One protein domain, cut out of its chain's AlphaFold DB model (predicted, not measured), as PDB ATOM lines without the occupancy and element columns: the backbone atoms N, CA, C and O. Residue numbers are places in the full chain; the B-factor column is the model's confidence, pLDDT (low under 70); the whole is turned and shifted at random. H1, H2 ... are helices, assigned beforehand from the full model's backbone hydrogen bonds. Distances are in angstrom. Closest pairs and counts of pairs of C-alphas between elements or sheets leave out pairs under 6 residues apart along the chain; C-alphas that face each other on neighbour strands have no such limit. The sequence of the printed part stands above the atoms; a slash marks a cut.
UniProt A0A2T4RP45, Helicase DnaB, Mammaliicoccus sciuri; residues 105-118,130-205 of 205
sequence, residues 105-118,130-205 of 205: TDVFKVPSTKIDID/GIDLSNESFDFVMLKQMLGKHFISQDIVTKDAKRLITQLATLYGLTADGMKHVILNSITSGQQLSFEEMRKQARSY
ATOM      1  N   THR A 105     108.739 131.206 103.249       82.19
ATOM      2  CA  THR A 105     108.827 131.475 101.806       82.19
ATOM      3  C   THR A 105     107.506 131.270 101.059       82.19
ATOM      4  O   THR A 105     107.320 131.861  99.997       82.19
ATOM      5  N   ASP A 106     106.545 130.527 101.627       83.00
ATOM      6  CA  ASP A 106     105.193 130.392 101.059       83.00
ATOM      7  C   ASP A 106     104.367 131.682 101.198       83.00
ATOM      8  O   ASP A 106     103.423 131.909 100.440       83.00
ATOM      9  N   VAL A 107     104.672 132.500 102.211       85.56
ATOM     10  CA  VAL A 107     103.865 133.670 102.598       85.56
ATOM     11  C   VAL A 107     104.595 134.974 102.295       85.56
ATOM     12  O   VAL A 107     103.985 135.933 101.819       85.56
ATOM     13  N   PHE A 108     105.900 135.020 102.555       79.81
ATOM     14  CA  PHE A 108     106.714 136.218 102.431       79.81
ATOM     15  C   PHE A 108     107.644 136.122 101.230       79.81
ATOM     16  O   PHE A 108     108.402 135.168 101.068       79.81
ATOM     17  N   LYS A 109     107.635 137.174 100.408       78.56
ATOM     18  CA  LYS A 109     108.672 137.382  99.399       78.56
ATOM     19  C   LYS A 109     109.842 138.092 100.053       78.56
ATOM     20  O   LYS A 109     109.655 139.126 100.694       78.56
ATOM     21  N   VAL A 110     111.037 137.553  99.862       71.94
ATOM     22  CA  VAL A 110     112.250 138.210 100.331       71.94
ATOM     23  C   VAL A 110     112.424 139.542  99.584       71.94
ATOM     24  O   VAL A 110     112.369 139.548  98.351       71.94
ATOM     25  N   PRO A 111     112.606 140.675 100.288       66.69
ATOM     26  CA  PRO A 111     112.883 141.952  99.646       66.69
ATOM     27  C   PRO A 111     114.197 141.892  98.857       66.69
ATOM     28  O   PRO A 111     115.227 141.506  99.398       66.69
ATOM     29  N   SER A 112     114.186 142.325  97.596       63.41
ATOM     30  CA  SER A 112     115.386 142.390  96.743       63.41
ATOM     31  C   SER A 112     116.271 143.615  97.012       63.41
ATOM     32  O   SER A 112     117.312 143.785  96.379       63.41
ATOM     33  N   THR A 113     115.843 144.516  97.895       66.94
ATOM     34  CA  THR A 113     116.560 145.756  98.207       66.94
ATOM     35  C   THR A 113     117.575 145.498  99.314       66.94
ATOM     36  O   THR A 113     117.230 144.901 100.331       66.94
ATOM     37  N   LYS A 114     118.818 145.973  99.155       60.62
ATOM     38  CA  LYS A 114     119.820 145.936 100.230       60.62
ATOM     39  C   LYS A 114     119.339 146.823 101.382       60.62
ATOM     40  O   LYS A 114     119.290 148.041 101.236       60.62
ATOM     41  N   ILE A 115     118.938 146.212 102.493       63.16
ATOM     42  CA  ILE A 115     118.567 146.914 103.726       63.16
ATOM     43  C   ILE A 115     119.751 146.799 104.681       63.16
ATOM     44  O   ILE A 115     120.172 145.688 105.014       63.16
ATOM     45  N   ASP A 116     120.286 147.941 105.106       62.41
ATOM     46  CA  ASP A 116     121.296 147.989 106.159       62.41
ATOM     47  C   ASP A 116     120.578 147.866 107.507       62.41
ATOM     48  O   ASP A 116     119.807 148.742 107.900       62.41
ATOM     49  N   ILE A 117     120.752 146.723 108.170       64.94
ATOM     50  CA  ILE A 117     120.142 146.417 109.469       64.94
ATOM     51  C   ILE A 117     121.278 146.169 110.458       64.94
ATOM     52  O   ILE A 117     122.207 145.410 110.155       64.94
ATOM     53  N   ASP A 118     121.182 146.787 111.636       68.56
ATOM     54  CA  ASP A 118     122.055 146.498 112.772       68.56
ATOM     55  C   ASP A 118     121.900 145.024 113.183       68.56
ATOM     56  O   ASP A 118     120.804 144.558 113.491       68.56
ATOM     57  N   GLY A 130     114.130 128.419 114.961       65.44
ATOM     58  CA  GLY A 130     114.282 129.182 113.734       65.44
ATOM     59  C   GLY A 130     113.079 129.039 112.811       65.44
ATOM     60  O   GLY A 130     112.116 128.332 113.098       65.44
ATOM     61  N   ILE A 131     113.170 129.720 111.673       75.25
ATOM     62  CA  ILE A 131     112.267 129.522 110.541       75.25
ATOM     63  C   ILE A 131     112.520 128.128 109.951       75.25
ATOM     64  O   ILE A 131     113.670 127.781 109.669       75.25
ATOM     65  N   ASP A 132     111.451 127.359 109.742       75.31
ATOM     66  CA  ASP A 132     111.515 126.113 108.981       75.31
ATOM     67  C   ASP A 132     111.714 126.428 107.490       75.31
ATOM     68  O   ASP A 132     110.864 127.058 106.859       75.31
ATOM     69  N   LEU A 133     112.864 126.007 106.964       74.25
ATOM     70  CA  LEU A 133     113.252 126.105 105.554       74.25
ATOM     71  C   LEU A 133     113.450 124.709 104.944       74.25
ATOM     72  O   LEU A 133     114.262 124.532 104.041       74.25
ATOM     73  N   SER A 134     112.768 123.687 105.463       71.94
ATOM     74  CA  SER A 134     112.916 122.301 105.003       71.94
ATOM     75  C   SER A 134     112.544 122.082 103.532       71.94
ATOM     76  O   SER A 134     113.072 121.146 102.930       71.94
ATOM     77  N   ASN A 135     111.705 122.939 102.932       69.25
ATOM     78  CA  ASN A 135     111.404 122.872 101.496       69.25
ATOM     79  C   ASN A 135     112.453 123.581 100.624       69.25
ATOM     80  O   ASN A 135     112.442 123.409  99.405       69.25
ATOM     81  N   GLU A 136     113.358 124.361 101.215       77.12
ATOM     82  CA  GLU A 136     114.392 125.078 100.476       77.12
ATOM     83  C   GLU A 136     115.571 124.142 100.198       77.12
ATOM     84  O   GLU A 136     116.355 123.778 101.081       77.12
ATOM     85  N   SER A 137     115.710 123.731  98.940       76.06
ATOM     86  CA  SER A 137     116.828 122.896  98.517       76.06
ATOM     87  C   SER A 137     118.054 123.755  98.213       76.06
ATOM     88  O   SER A 137     118.041 124.555  97.278       76.06
ATOM     89  N   PHE A 138     119.144 123.533  98.945       88.31
ATOM     90  CA  PHE A 138     120.468 124.040  98.594       88.31
ATOM     91  C   PHE A 138     121.389 122.871  98.224       88.31
ATOM     92  O   PHE A 138     121.417 121.852  98.920       88.31
ATOM     93  N   ASP A 139     122.160 123.004  97.142       90.75
ATOM     94  CA  ASP A 139     123.067 121.948  96.680       90.75
ATOM     95  C   ASP A 139     124.347 121.891  97.533       90.75
ATOM     96  O   ASP A 139     125.430 122.370  97.177       90.75
ATOM     97  N   PHE A 140     124.213 121.275  98.708       90.94
ATOM     98  CA  PHE A 140     125.329 121.044  99.619       90.94
ATOM     99  C   PHE A 140     126.376 120.080  99.055       90.94
ATOM    100  O   PHE A 140     127.519 120.109  99.514       90.94
ATOM    101  N   VAL A 141     126.015 119.224  98.092       91.56
ATOM    102  CA  VAL A 141     126.964 118.301  97.459       91.56
ATOM    103  C   VAL A 141     127.924 119.102  96.586       91.56
ATOM    104  O   VAL A 141     129.139 119.004  96.771       91.56
ATOM    105  N   MET A 142     127.388 119.959  95.714       92.12
ATOM    106  CA  MET A 142     128.176 120.856  94.873       92.12
ATOM    107  C   MET A 142     129.016 121.816  95.719       92.12
ATOM    108  O   MET A 142     130.222 121.925  95.492       92.12
ATOM    109  N   LEU A 143     128.434 122.440  96.751       93.81
ATOM    110  CA  LEU A 143     129.181 123.337  97.640       93.81
ATOM    111  C   LEU A 143     130.398 122.636  98.262       93.81
ATOM    112  O   LEU A 143     131.512 123.153  98.202       93.81
ATOM    113  N   LYS A 144     130.214 121.436  98.824       91.31
ATOM    114  CA  LYS A 144     131.302 120.667  99.446       91.31
ATOM    115  C   LYS A 144     132.399 120.285  98.455       91.31
ATOM    116  O   LYS A 144     133.577 120.338  98.806       91.31
ATOM    117  N   GLN A 145     132.036 119.923  97.224       90.62
ATOM    118  CA  GLN A 145     133.013 119.653  96.167       90.62
ATOM    119  C   GLN A 145     133.833 120.902  95.825       90.62
ATOM    120  O   GLN A 145     135.048 120.816  95.655       90.62
ATOM    121  N   MET A 146     133.185 122.065  95.742       90.81
ATOM    122  CA  MET A 146     133.855 123.331  95.444       90.81
ATOM    123  C   MET A 146     134.786 123.760  96.578       90.81
ATOM    124  O   MET A 146     135.921 124.138  96.309       90.81
ATOM    125  N   LEU A 147     134.353 123.633  97.832       91.06
ATOM    126  CA  LEU A 147     135.185 123.907  99.009       91.06
ATOM    127  C   LEU A 147     136.418 122.991  99.071       91.06
ATOM    128  O   LEU A 147     137.523 123.469  99.324       91.06
ATOM    129  N   GLY A 148     136.258 121.703  98.749       88.06
ATOM    130  CA  GLY A 148     137.368 120.749  98.706       88.06
ATOM    131  C   GLY A 148     138.468 121.131  97.706       88.06
ATOM    132  O   GLY A 148     139.647 120.937  97.994       88.06
ATOM    133  N   LYS A 149     138.117 121.759  96.572       90.56
ATOM    134  CA  LYS A 149     139.100 122.283  95.598       90.56
ATOM    135  C   LYS A 149     139.946 123.436  96.148       90.56
ATOM    136  O   LYS A 149     141.020 123.699  95.620       90.56
ATOM    137  N   HIS A 150     139.472 124.106  97.195       85.94
ATOM    138  CA  HIS A 150     140.179 125.174  97.900       85.94
ATOM    139  C   HIS A 150     140.800 124.694  99.223       85.94
ATOM    140  O   HIS A 150     141.119 125.514 100.077       85.94
ATOM    141  N   PHE A 151     140.978 123.377  99.397       85.19
ATOM    142  CA  PHE A 151     141.562 122.763 100.598       85.19
ATOM    143  C   PHE A 151     140.799 123.072 101.898       85.19
ATOM    144  O   PHE A 151     141.369 123.033 102.987       85.19
ATOM    145  N   ILE A 152     139.497 123.356 101.800       84.75
ATOM    146  CA  ILE A 152     138.632 123.562 102.964       84.75
ATOM    147  C   ILE A 152     138.022 122.222 103.388       84.75
ATOM    148  O   ILE A 152     137.408 121.529 102.571       84.75
ATOM    149  N   SER A 153     138.172 121.863 104.669       84.19
ATOM    150  CA  SER A 153     137.569 120.643 105.222       84.19
ATOM    151  C   SER A 153     136.044 120.690 105.128       84.19
ATOM    152  O   SER A 153     135.420 121.713 105.405       84.19
ATOM    153  N   GLN A 154     135.421 119.555 104.799       82.81
ATOM    154  CA  GLN A 154     133.961 119.445 104.778       82.81
ATOM    155  C   GLN A 154     133.329 119.534 106.172       82.81
ATOM    156  O   GLN A 154     132.134 119.826 106.269       82.81
ATOM    157  N   ASP A 155     134.116 119.320 107.228       84.75
ATOM    158  CA  ASP A 155     133.666 119.375 108.623       84.75
ATOM    159  C   ASP A 155     133.305 120.796 109.062       84.75
ATOM    160  O   ASP A 155     132.552 120.984 110.016       84.75
ATOM    161  N   ILE A 156     133.764 121.805 108.312       84.75
ATOM    162  CA  ILE A 156     133.381 123.200 108.532       84.75
ATOM    163  C   ILE A 156     131.876 123.429 108.290       84.75
ATOM    164  O   ILE A 156     131.288 124.371 108.820       84.75
ATOM    165  N   VAL A 157     131.226 122.550 107.516       85.75
ATOM    166  CA  VAL A 157     129.792 122.606 107.197       85.75
ATOM    167  C   VAL A 157     128.993 121.804 108.233       85.75
ATOM    168  O   VAL A 157     128.405 120.754 107.942       85.75
ATOM    169  N   THR A 158     128.986 122.308 109.467       89.25
ATOM    170  CA  THR A 158     128.233 121.762 110.609       89.25
ATOM    171  C   THR A 158     126.712 121.888 110.425       89.25
ATOM    172  O   THR A 158     126.228 122.513 109.480       89.25
ATOM    173  N   LYS A 159     125.918 121.305 111.338       85.81
ATOM    174  CA  LYS A 159     124.445 121.424 111.317       85.81
ATOM    175  C   LYS A 159     123.988 122.889 111.346       85.81
ATOM    176  O   LYS A 159     123.118 123.267 110.564       85.81
ATOM    177  N   ASP A 160     124.604 123.710 112.193       84.56
ATOM    178  CA  ASP A 160     124.290 125.138 112.280       84.56
ATOM    179  C   ASP A 160     124.749 125.914 111.044       84.56
ATOM    180  O   ASP A 160     123.993 126.743 110.537       84.56
ATOM    181  N   ALA A 161     125.924 125.584 110.492       88.81
ATOM    182  CA  ALA A 161     126.393 126.182 109.246       88.81
ATOM    183  C   ALA A 161     125.444 125.867 108.079       88.81
ATOM    184  O   ALA A 161     125.119 126.762 107.308       88.81
ATOM    185  N   LYS A 162     124.932 124.630 107.971       89.56
ATOM    186  CA  LYS A 162     123.930 124.269 106.950       89.56
ATOM    187  C   LYS A 162     122.669 125.114 107.064       89.56
ATOM    188  O   LYS A 162     122.197 125.619 106.054       89.56
ATOM    189  N   ARG A 163     122.154 125.298 108.285       87.25
ATOM    190  CA  ARG A 163     120.972 126.134 108.532       87.25
ATOM    191  C   ARG A 163     121.210 127.575 108.074       87.25
ATOM    192  O   ARG A 163     120.378 128.117 107.353       87.25
ATOM    193  N   LEU A 164     122.352 128.162 108.434       89.44
ATOM    194  CA  LEU A 164     122.708 129.520 108.017       89.44
ATOM    195  C   LEU A 164     122.913 129.625 106.497       89.44
ATOM    196  O   LEU A 164     122.437 130.572 105.884       89.44
ATOM    197  N   ILE A 165     123.571 128.644 105.875       92.31
ATOM    198  CA  ILE A 165     123.768 128.588 104.419       92.31
ATOM    199  C   ILE A 165     122.422 128.584 103.695       92.31
ATOM    200  O   ILE A 165     122.238 129.393 102.791       92.31
ATOM    201  N   THR A 166     121.477 127.731 104.104       90.62
ATOM    202  CA  THR A 166     120.136 127.701 103.504       90.62
ATOM    203  C   THR A 166     119.436 129.048 103.671       90.62
ATOM    204  O   THR A 166     118.934 129.587 102.694       90.62
ATOM    205  N   GLN A 167     119.483 129.652 104.865       88.88
ATOM    206  CA  GLN A 167     118.902 130.979 105.105       88.88
ATOM    207  C   GLN A 167     119.482 132.048 104.176       88.88
ATOM    208  O   GLN A 167     118.731 132.760 103.520       88.88
ATOM    209  N   LEU A 168     120.811 132.157 104.103       90.00
ATOM    210  CA  LEU A 168     121.489 133.165 103.287       90.00
ATOM    211  C   LEU A 168     121.282 132.916 101.787       90.00
ATOM    212  O   LEU A 168     121.111 133.869 101.030       90.00
ATOM    213  N   ALA A 169     121.269 131.655 101.354       90.19
ATOM    214  CA  ALA A 169     121.012 131.296  99.965       90.19
ATOM    215  C   ALA A 169     119.580 131.628  99.540       90.19
ATOM    216  O   ALA A 169     119.396 132.234  98.489       90.19
ATOM    217  N   THR A 170     118.587 131.312 100.372       85.62
ATOM    218  CA  THR A 170     117.189 131.686 100.131       85.62
ATOM    219  C   THR A 170     117.002 133.204 100.176       85.62
ATOM    220  O   THR A 170     116.277 133.759  99.355       85.62
ATOM    221  N   LEU A 171     117.674 133.896 101.103       84.44
ATOM    222  CA  LEU A 171     117.524 135.339 101.289       84.44
ATOM    223  C   LEU A 171     118.170 136.155 100.154       84.44
ATOM    224  O   LEU A 171     117.576 137.104  99.656       84.44
ATOM    225  N   TYR A 172     119.377 135.790  99.721       86.12
ATOM    226  CA  TYR A 172     120.132 136.556  98.718       86.12
ATOM    227  C   TYR A 172     120.214 135.865  97.350       86.12
ATOM    228  O   TYR A 172     120.946 136.316  96.473       86.12
ATOM    229  N   GLY A 173     119.487 134.763  97.147       85.69
ATOM    230  CA  GLY A 173     119.510 133.998  95.896       85.69
ATOM    231  C   GLY A 173     120.877 133.379  95.581       85.69
ATOM    232  O   GLY A 173     121.250 133.265  94.412       85.69
ATOM    233  N   LEU A 174     121.661 133.020  96.603       90.69
ATOM    234  CA  LEU A 174     123.034 132.540  96.416       90.69
ATOM    235  C   LEU A 174     123.049 131.112  95.873       90.69
ATOM    236  O   LEU A 174     122.466 130.195  96.449       90.69
ATOM    237  N   THR A 175     123.808 130.904  94.801       92.19
ATOM    238  CA  THR A 175     124.138 129.565  94.299       92.19
ATOM    239  C   THR A 175     125.260 128.930  95.126       92.19
ATOM    240  O   THR A 175     125.892 129.588  95.958       92.19
ATOM    241  N   ALA A 176     125.572 127.656  94.864       92.50
ATOM    242  CA  ALA A 176     126.727 126.988  95.472       92.50
ATOM    243  C   ALA A 176     128.048 127.750  95.241       92.50
ATOM    244  O   ALA A 176     128.889 127.797  96.138       92.50
ATOM    245  N   ASP A 177     128.215 128.397  94.082       91.75
ATOM    246  CA  ASP A 177     129.408 129.195  93.783       91.75
ATOM    247  C   ASP A 177     129.458 130.503  94.586       91.75
ATOM    248  O   ASP A 177     130.486 130.817  95.192       91.75
ATOM    249  N   GLY A 178     128.329 131.218  94.659       91.62
ATOM    250  CA  GLY A 178     128.220 132.440  95.457       91.62
ATOM    251  C   GLY A 178     128.439 132.166  96.943       91.62
ATOM    252  O   GLY A 178     129.236 132.834  97.600       91.62
ATOM    253  N   MET A 179     127.829 131.097  97.462       94.81
ATOM    254  CA  MET A 179     128.027 130.669  98.846       94.81
ATOM    255  C   MET A 179     129.468 130.226  99.122       94.81
ATOM    256  O   MET A 179     130.001 130.501 100.194       94.81
ATOM    257  N   LYS A 180     130.139 129.579  98.161       93.44
ATOM    258  CA  LYS A 180     131.572 129.274  98.276       93.44
ATOM    259  C   LYS A 180     132.381 130.561  98.464       93.44
ATOM    260  O   LYS A 180     133.242 130.586  99.336       93.44
ATOM    261  N   HIS A 181     132.109 131.621  97.696       92.19
ATOM    262  CA  HIS A 181     132.805 132.903  97.869       92.19
ATOM    263  C   HIS A 181     132.574 133.498  99.268       92.19
ATOM    264  O   HIS A 181     133.536 133.855  99.947       92.19
ATOM    265  N   VAL A 182     131.320 133.505  99.733       93.94
ATOM    266  CA  VAL A 182     130.950 133.944 101.089       93.94
ATOM    267  C   VAL A 182     131.714 133.161 102.158       93.94
ATOM    268  O   VAL A 182     132.306 133.765 103.051       93.94
ATOM    269  N   ILE A 183     131.743 131.828 102.064       92.88
ATOM    270  CA  ILE A 183     132.437 130.967 103.029       92.88
ATOM    271  C   ILE A 183     133.938 131.253 103.036       92.88
ATOM    272  O   ILE A 183     134.495 131.432 104.114       92.88
ATOM    273  N   LEU A 184     134.592 131.343 101.873       90.50
ATOM    274  CA  LEU A 184     136.036 131.596 101.800       90.50
ATOM    275  C   LEU A 184     136.430 132.922 102.469       90.50
ATOM    276  O   LEU A 184     137.448 132.967 103.155       90.50
ATOM    277  N   ASN A 185     135.599 133.959 102.345       91.25
ATOM    278  CA  ASN A 185     135.840 135.257 102.981       91.25
ATOM    279  C   ASN A 185     135.454 135.297 104.472       91.25
ATOM    280  O   ASN A 185     135.676 136.308 105.129       91.25
ATOM    281  N   SER A 186     134.871 134.218 105.004       92.38
ATOM    282  CA  SER A 186     134.353 134.139 106.378       92.38
ATOM    283  C   SER A 186     135.106 133.134 107.255       92.38
ATOM    284  O   SER A 186     134.692 132.854 108.381       92.38
ATOM    285  N   ILE A 187     136.199 132.555 106.751       89.25
ATOM    286  CA  ILE A 187     137.056 131.646 107.517       89.25
ATOM    287  C   ILE A 187     138.041 132.463 108.353       89.25
ATOM    288  O   ILE A 187     138.770 133.311 107.846       89.25
ATOM    289  N   THR A 188     138.072 132.181 109.651       84.50
ATOM    290  CA  THR A 188     139.011 132.794 110.595       84.50
ATOM    291  C   THR A 188     140.394 132.143 110.515       84.50
ATOM    292  O   THR A 188     140.551 131.035 109.998       84.50
ATOM    293  N   SER A 189     141.406 132.775 111.119       78.25
ATOM    294  CA  SER A 189     142.772 132.230 111.209       78.25
ATOM    295  C   SER A 189     142.849 130.847 111.876       78.25
ATOM    296  O   SER A 189     143.795 130.107 111.631       78.25
ATOM    297  N   GLY A 190     141.855 130.481 112.696       76.44
ATOM    298  CA  GLY A 190     141.733 129.158 113.321       76.44
ATOM    299  C   GLY A 190     141.060 128.098 112.442       76.44
ATOM    300  O   GLY A 190     140.701 127.041 112.951       76.44
ATOM    301  N   GLN A 191     140.835 128.382 111.154       77.44
ATOM    302  CA  GLN A 191     140.135 127.510 110.203       77.44
ATOM    303  C   GLN A 191     138.684 127.184 110.610       77.44
ATOM    304  O   GLN A 191     138.108 126.174 110.207       77.44
ATOM    305  N   GLN A 192     138.074 128.080 111.389       83.56
ATOM    306  CA  GLN A 192     136.674 128.022 111.800       83.56
ATOM    307  C   GLN A 192     135.848 129.050 111.034       83.56
ATOM    308  O   GLN A 192     136.342 130.126 110.689       83.56
ATOM    309  N   LEU A 193     134.580 128.728 110.802       87.50
ATOM    310  CA  LEU A 193     133.649 129.593 110.091       87.50
ATOM    311  C   LEU A 193     133.079 130.660 111.028       87.50
ATOM    312  O   LEU A 193     132.440 130.326 112.023       87.50
ATOM    313  N   SER A 194     133.276 131.935 110.694       89.56
ATOM    314  CA  SER A 194     132.621 133.047 111.381       89.56
ATOM    315  C   SER A 194     131.223 133.263 110.805       89.56
ATOM    316  O   SER A 194     131.070 133.715 109.671       89.56
ATOM    317  N   PHE A 195     130.184 132.947 111.580       89.88
ATOM    318  CA  PHE A 195     128.794 133.158 111.153       89.88
ATOM    319  C   PHE A 195     128.437 134.641 111.028       89.88
ATOM    320  O   PHE A 195     127.618 135.002 110.183       89.88
ATOM    321  N   GLU A 196     129.059 135.495 111.837       86.25
ATOM    322  CA  GLU A 196     128.931 136.947 111.720       86.25
ATOM    323  C   GLU A 196     129.465 137.424 110.363       86.25
ATOM    324  O   GLU A 196     128.746 138.081 109.605       86.25
ATOM    325  N   GLU A 197     130.683 137.004 110.006       88.25
ATOM    326  CA  GLU A 197     131.307 137.407 108.744       88.25
ATOM    327  C   GLU A 197     130.544 136.827 107.545       88.25
ATOM    328  O   GLU A 197     130.305 137.543 106.578       88.25
ATOM    329  N   MET A 198     130.013 135.600 107.641       92.19
ATOM    330  CA  MET A 198     129.147 135.035 106.595       92.19
ATOM    331  C   MET A 198     127.927 135.908 106.310       92.19
ATOM    332  O   MET A 198     127.607 136.163 105.148       92.19
ATOM    333  N   ARG A 199     127.240 136.382 107.358       89.06
ATOM    334  CA  ARG A 199     126.071 137.266 107.210       89.06
ATOM    335  C   ARG A 199     126.457 138.599 106.580       89.06
ATOM    336  O   ARG A 199     125.669 139.178 105.835       89.06
ATOM    337  N   LYS A 200     127.645 139.116 106.889       86.88
ATOM    338  CA  LYS A 200     128.160 140.361 106.311       86.88
ATOM    339  C   LYS A 200     128.513 140.186 104.832       86.88
ATOM    340  O   LYS A 200     128.012 140.935 104.001       86.88
ATOM    341  N   GLN A 201     129.284 139.157 104.495       88.81
ATOM    342  CA  GLN A 201     129.703 138.860 103.124       88.81
ATOM    343  C   GLN A 201     128.507 138.552 102.210       88.81
ATOM    344  O   GLN A 201     128.445 139.046 101.088       88.81
ATOM    345  N   ALA A 202     127.513 137.808 102.703       87.81
ATOM    346  CA  ALA A 202     126.304 137.491 101.943       87.81
ATOM    347  C   ALA A 202     125.438 138.723 101.617       87.81
ATOM    348  O   ALA A 202     124.852 138.776 100.543       87.81
ATOM    349  N   ARG A 203     125.394 139.737 102.498       82.38
ATOM    350  CA  ARG A 203     124.720 141.026 102.227       82.38
ATOM    351  C   ARG A 203     125.392 141.823 101.108       82.38
ATOM    352  O   ARG A 203     124.742 142.575 100.374       82.38
ATOM    353  N   SER A 204     126.715 141.723 101.029       79.12
ATOM    354  CA  SER A 204     127.516 142.468 100.059       79.12
ATOM    355  C   SER A 204     127.529 141.832  98.670       79.12
ATOM    356  O   SER A 204     127.808 142.558  97.716       79.12
ATOM    357  N   TYR A 205     127.173 140.548  98.561       72.56
ATOM    358  CA  TYR A 205     126.960 139.837  97.296       72.56
ATOM    359  C   TYR A 205     125.840 140.482  96.459       72.56
ATOM    360  O   TYR A 205     125.926 140.418  95.217       72.56
TER     361      TYR A 205
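This is residues 105 to 118 and 130 to 205 of the 205 residues of the protein "Helicase DnaB" of Mammaliicoccus sciuri (UniProt A0A2T4RP45). Residues 105 to 118, with no named element, trail along the outside of a small cluster of four helices, in which H2 and H4 run side by side and H3 crosses steeply between H1 and H4. The 90 printed residues have H1 to H4 in chain order and no named strand: all helix, though under half of the residues are in named elements. The whole is compact, with a radius of gyration of the C-alphas of 13.0 A and spans of 38 by 28 by 22 A.

H1, residues 140 to 149, touches H3, residues 176 to 184, at a steep tilt of 52 degrees; their closest C-alphas, of Leu 143 and Ala 176, are 4.9 A apart. H4, residues 195 to 204, touches H2, residues 159 to 172, at a shallow tilt of 15 degrees, the same way; their closest C-alphas, of Leu 168 and Ala 202, are 6.6 A apart. H3 touches H4, with C-alphas of Val 182 and Gln 201 closest at 5.5 A. In the four helices every O i to N i+4 pair is within hydrogen-bond range.

H1 begins at C-alpha 140 (125.329, 121.044, 99.619); H4 ends at C-alpha 204 (127.516, 142.468, 100.059). H2 is 20.2 A from first to last C-alpha.

Residues 119 to 129 are not printed; C-alphas 118 and 130 are 19.0 A apart. Residues 111 to 118, 130 and 135 have pLDDT under 70.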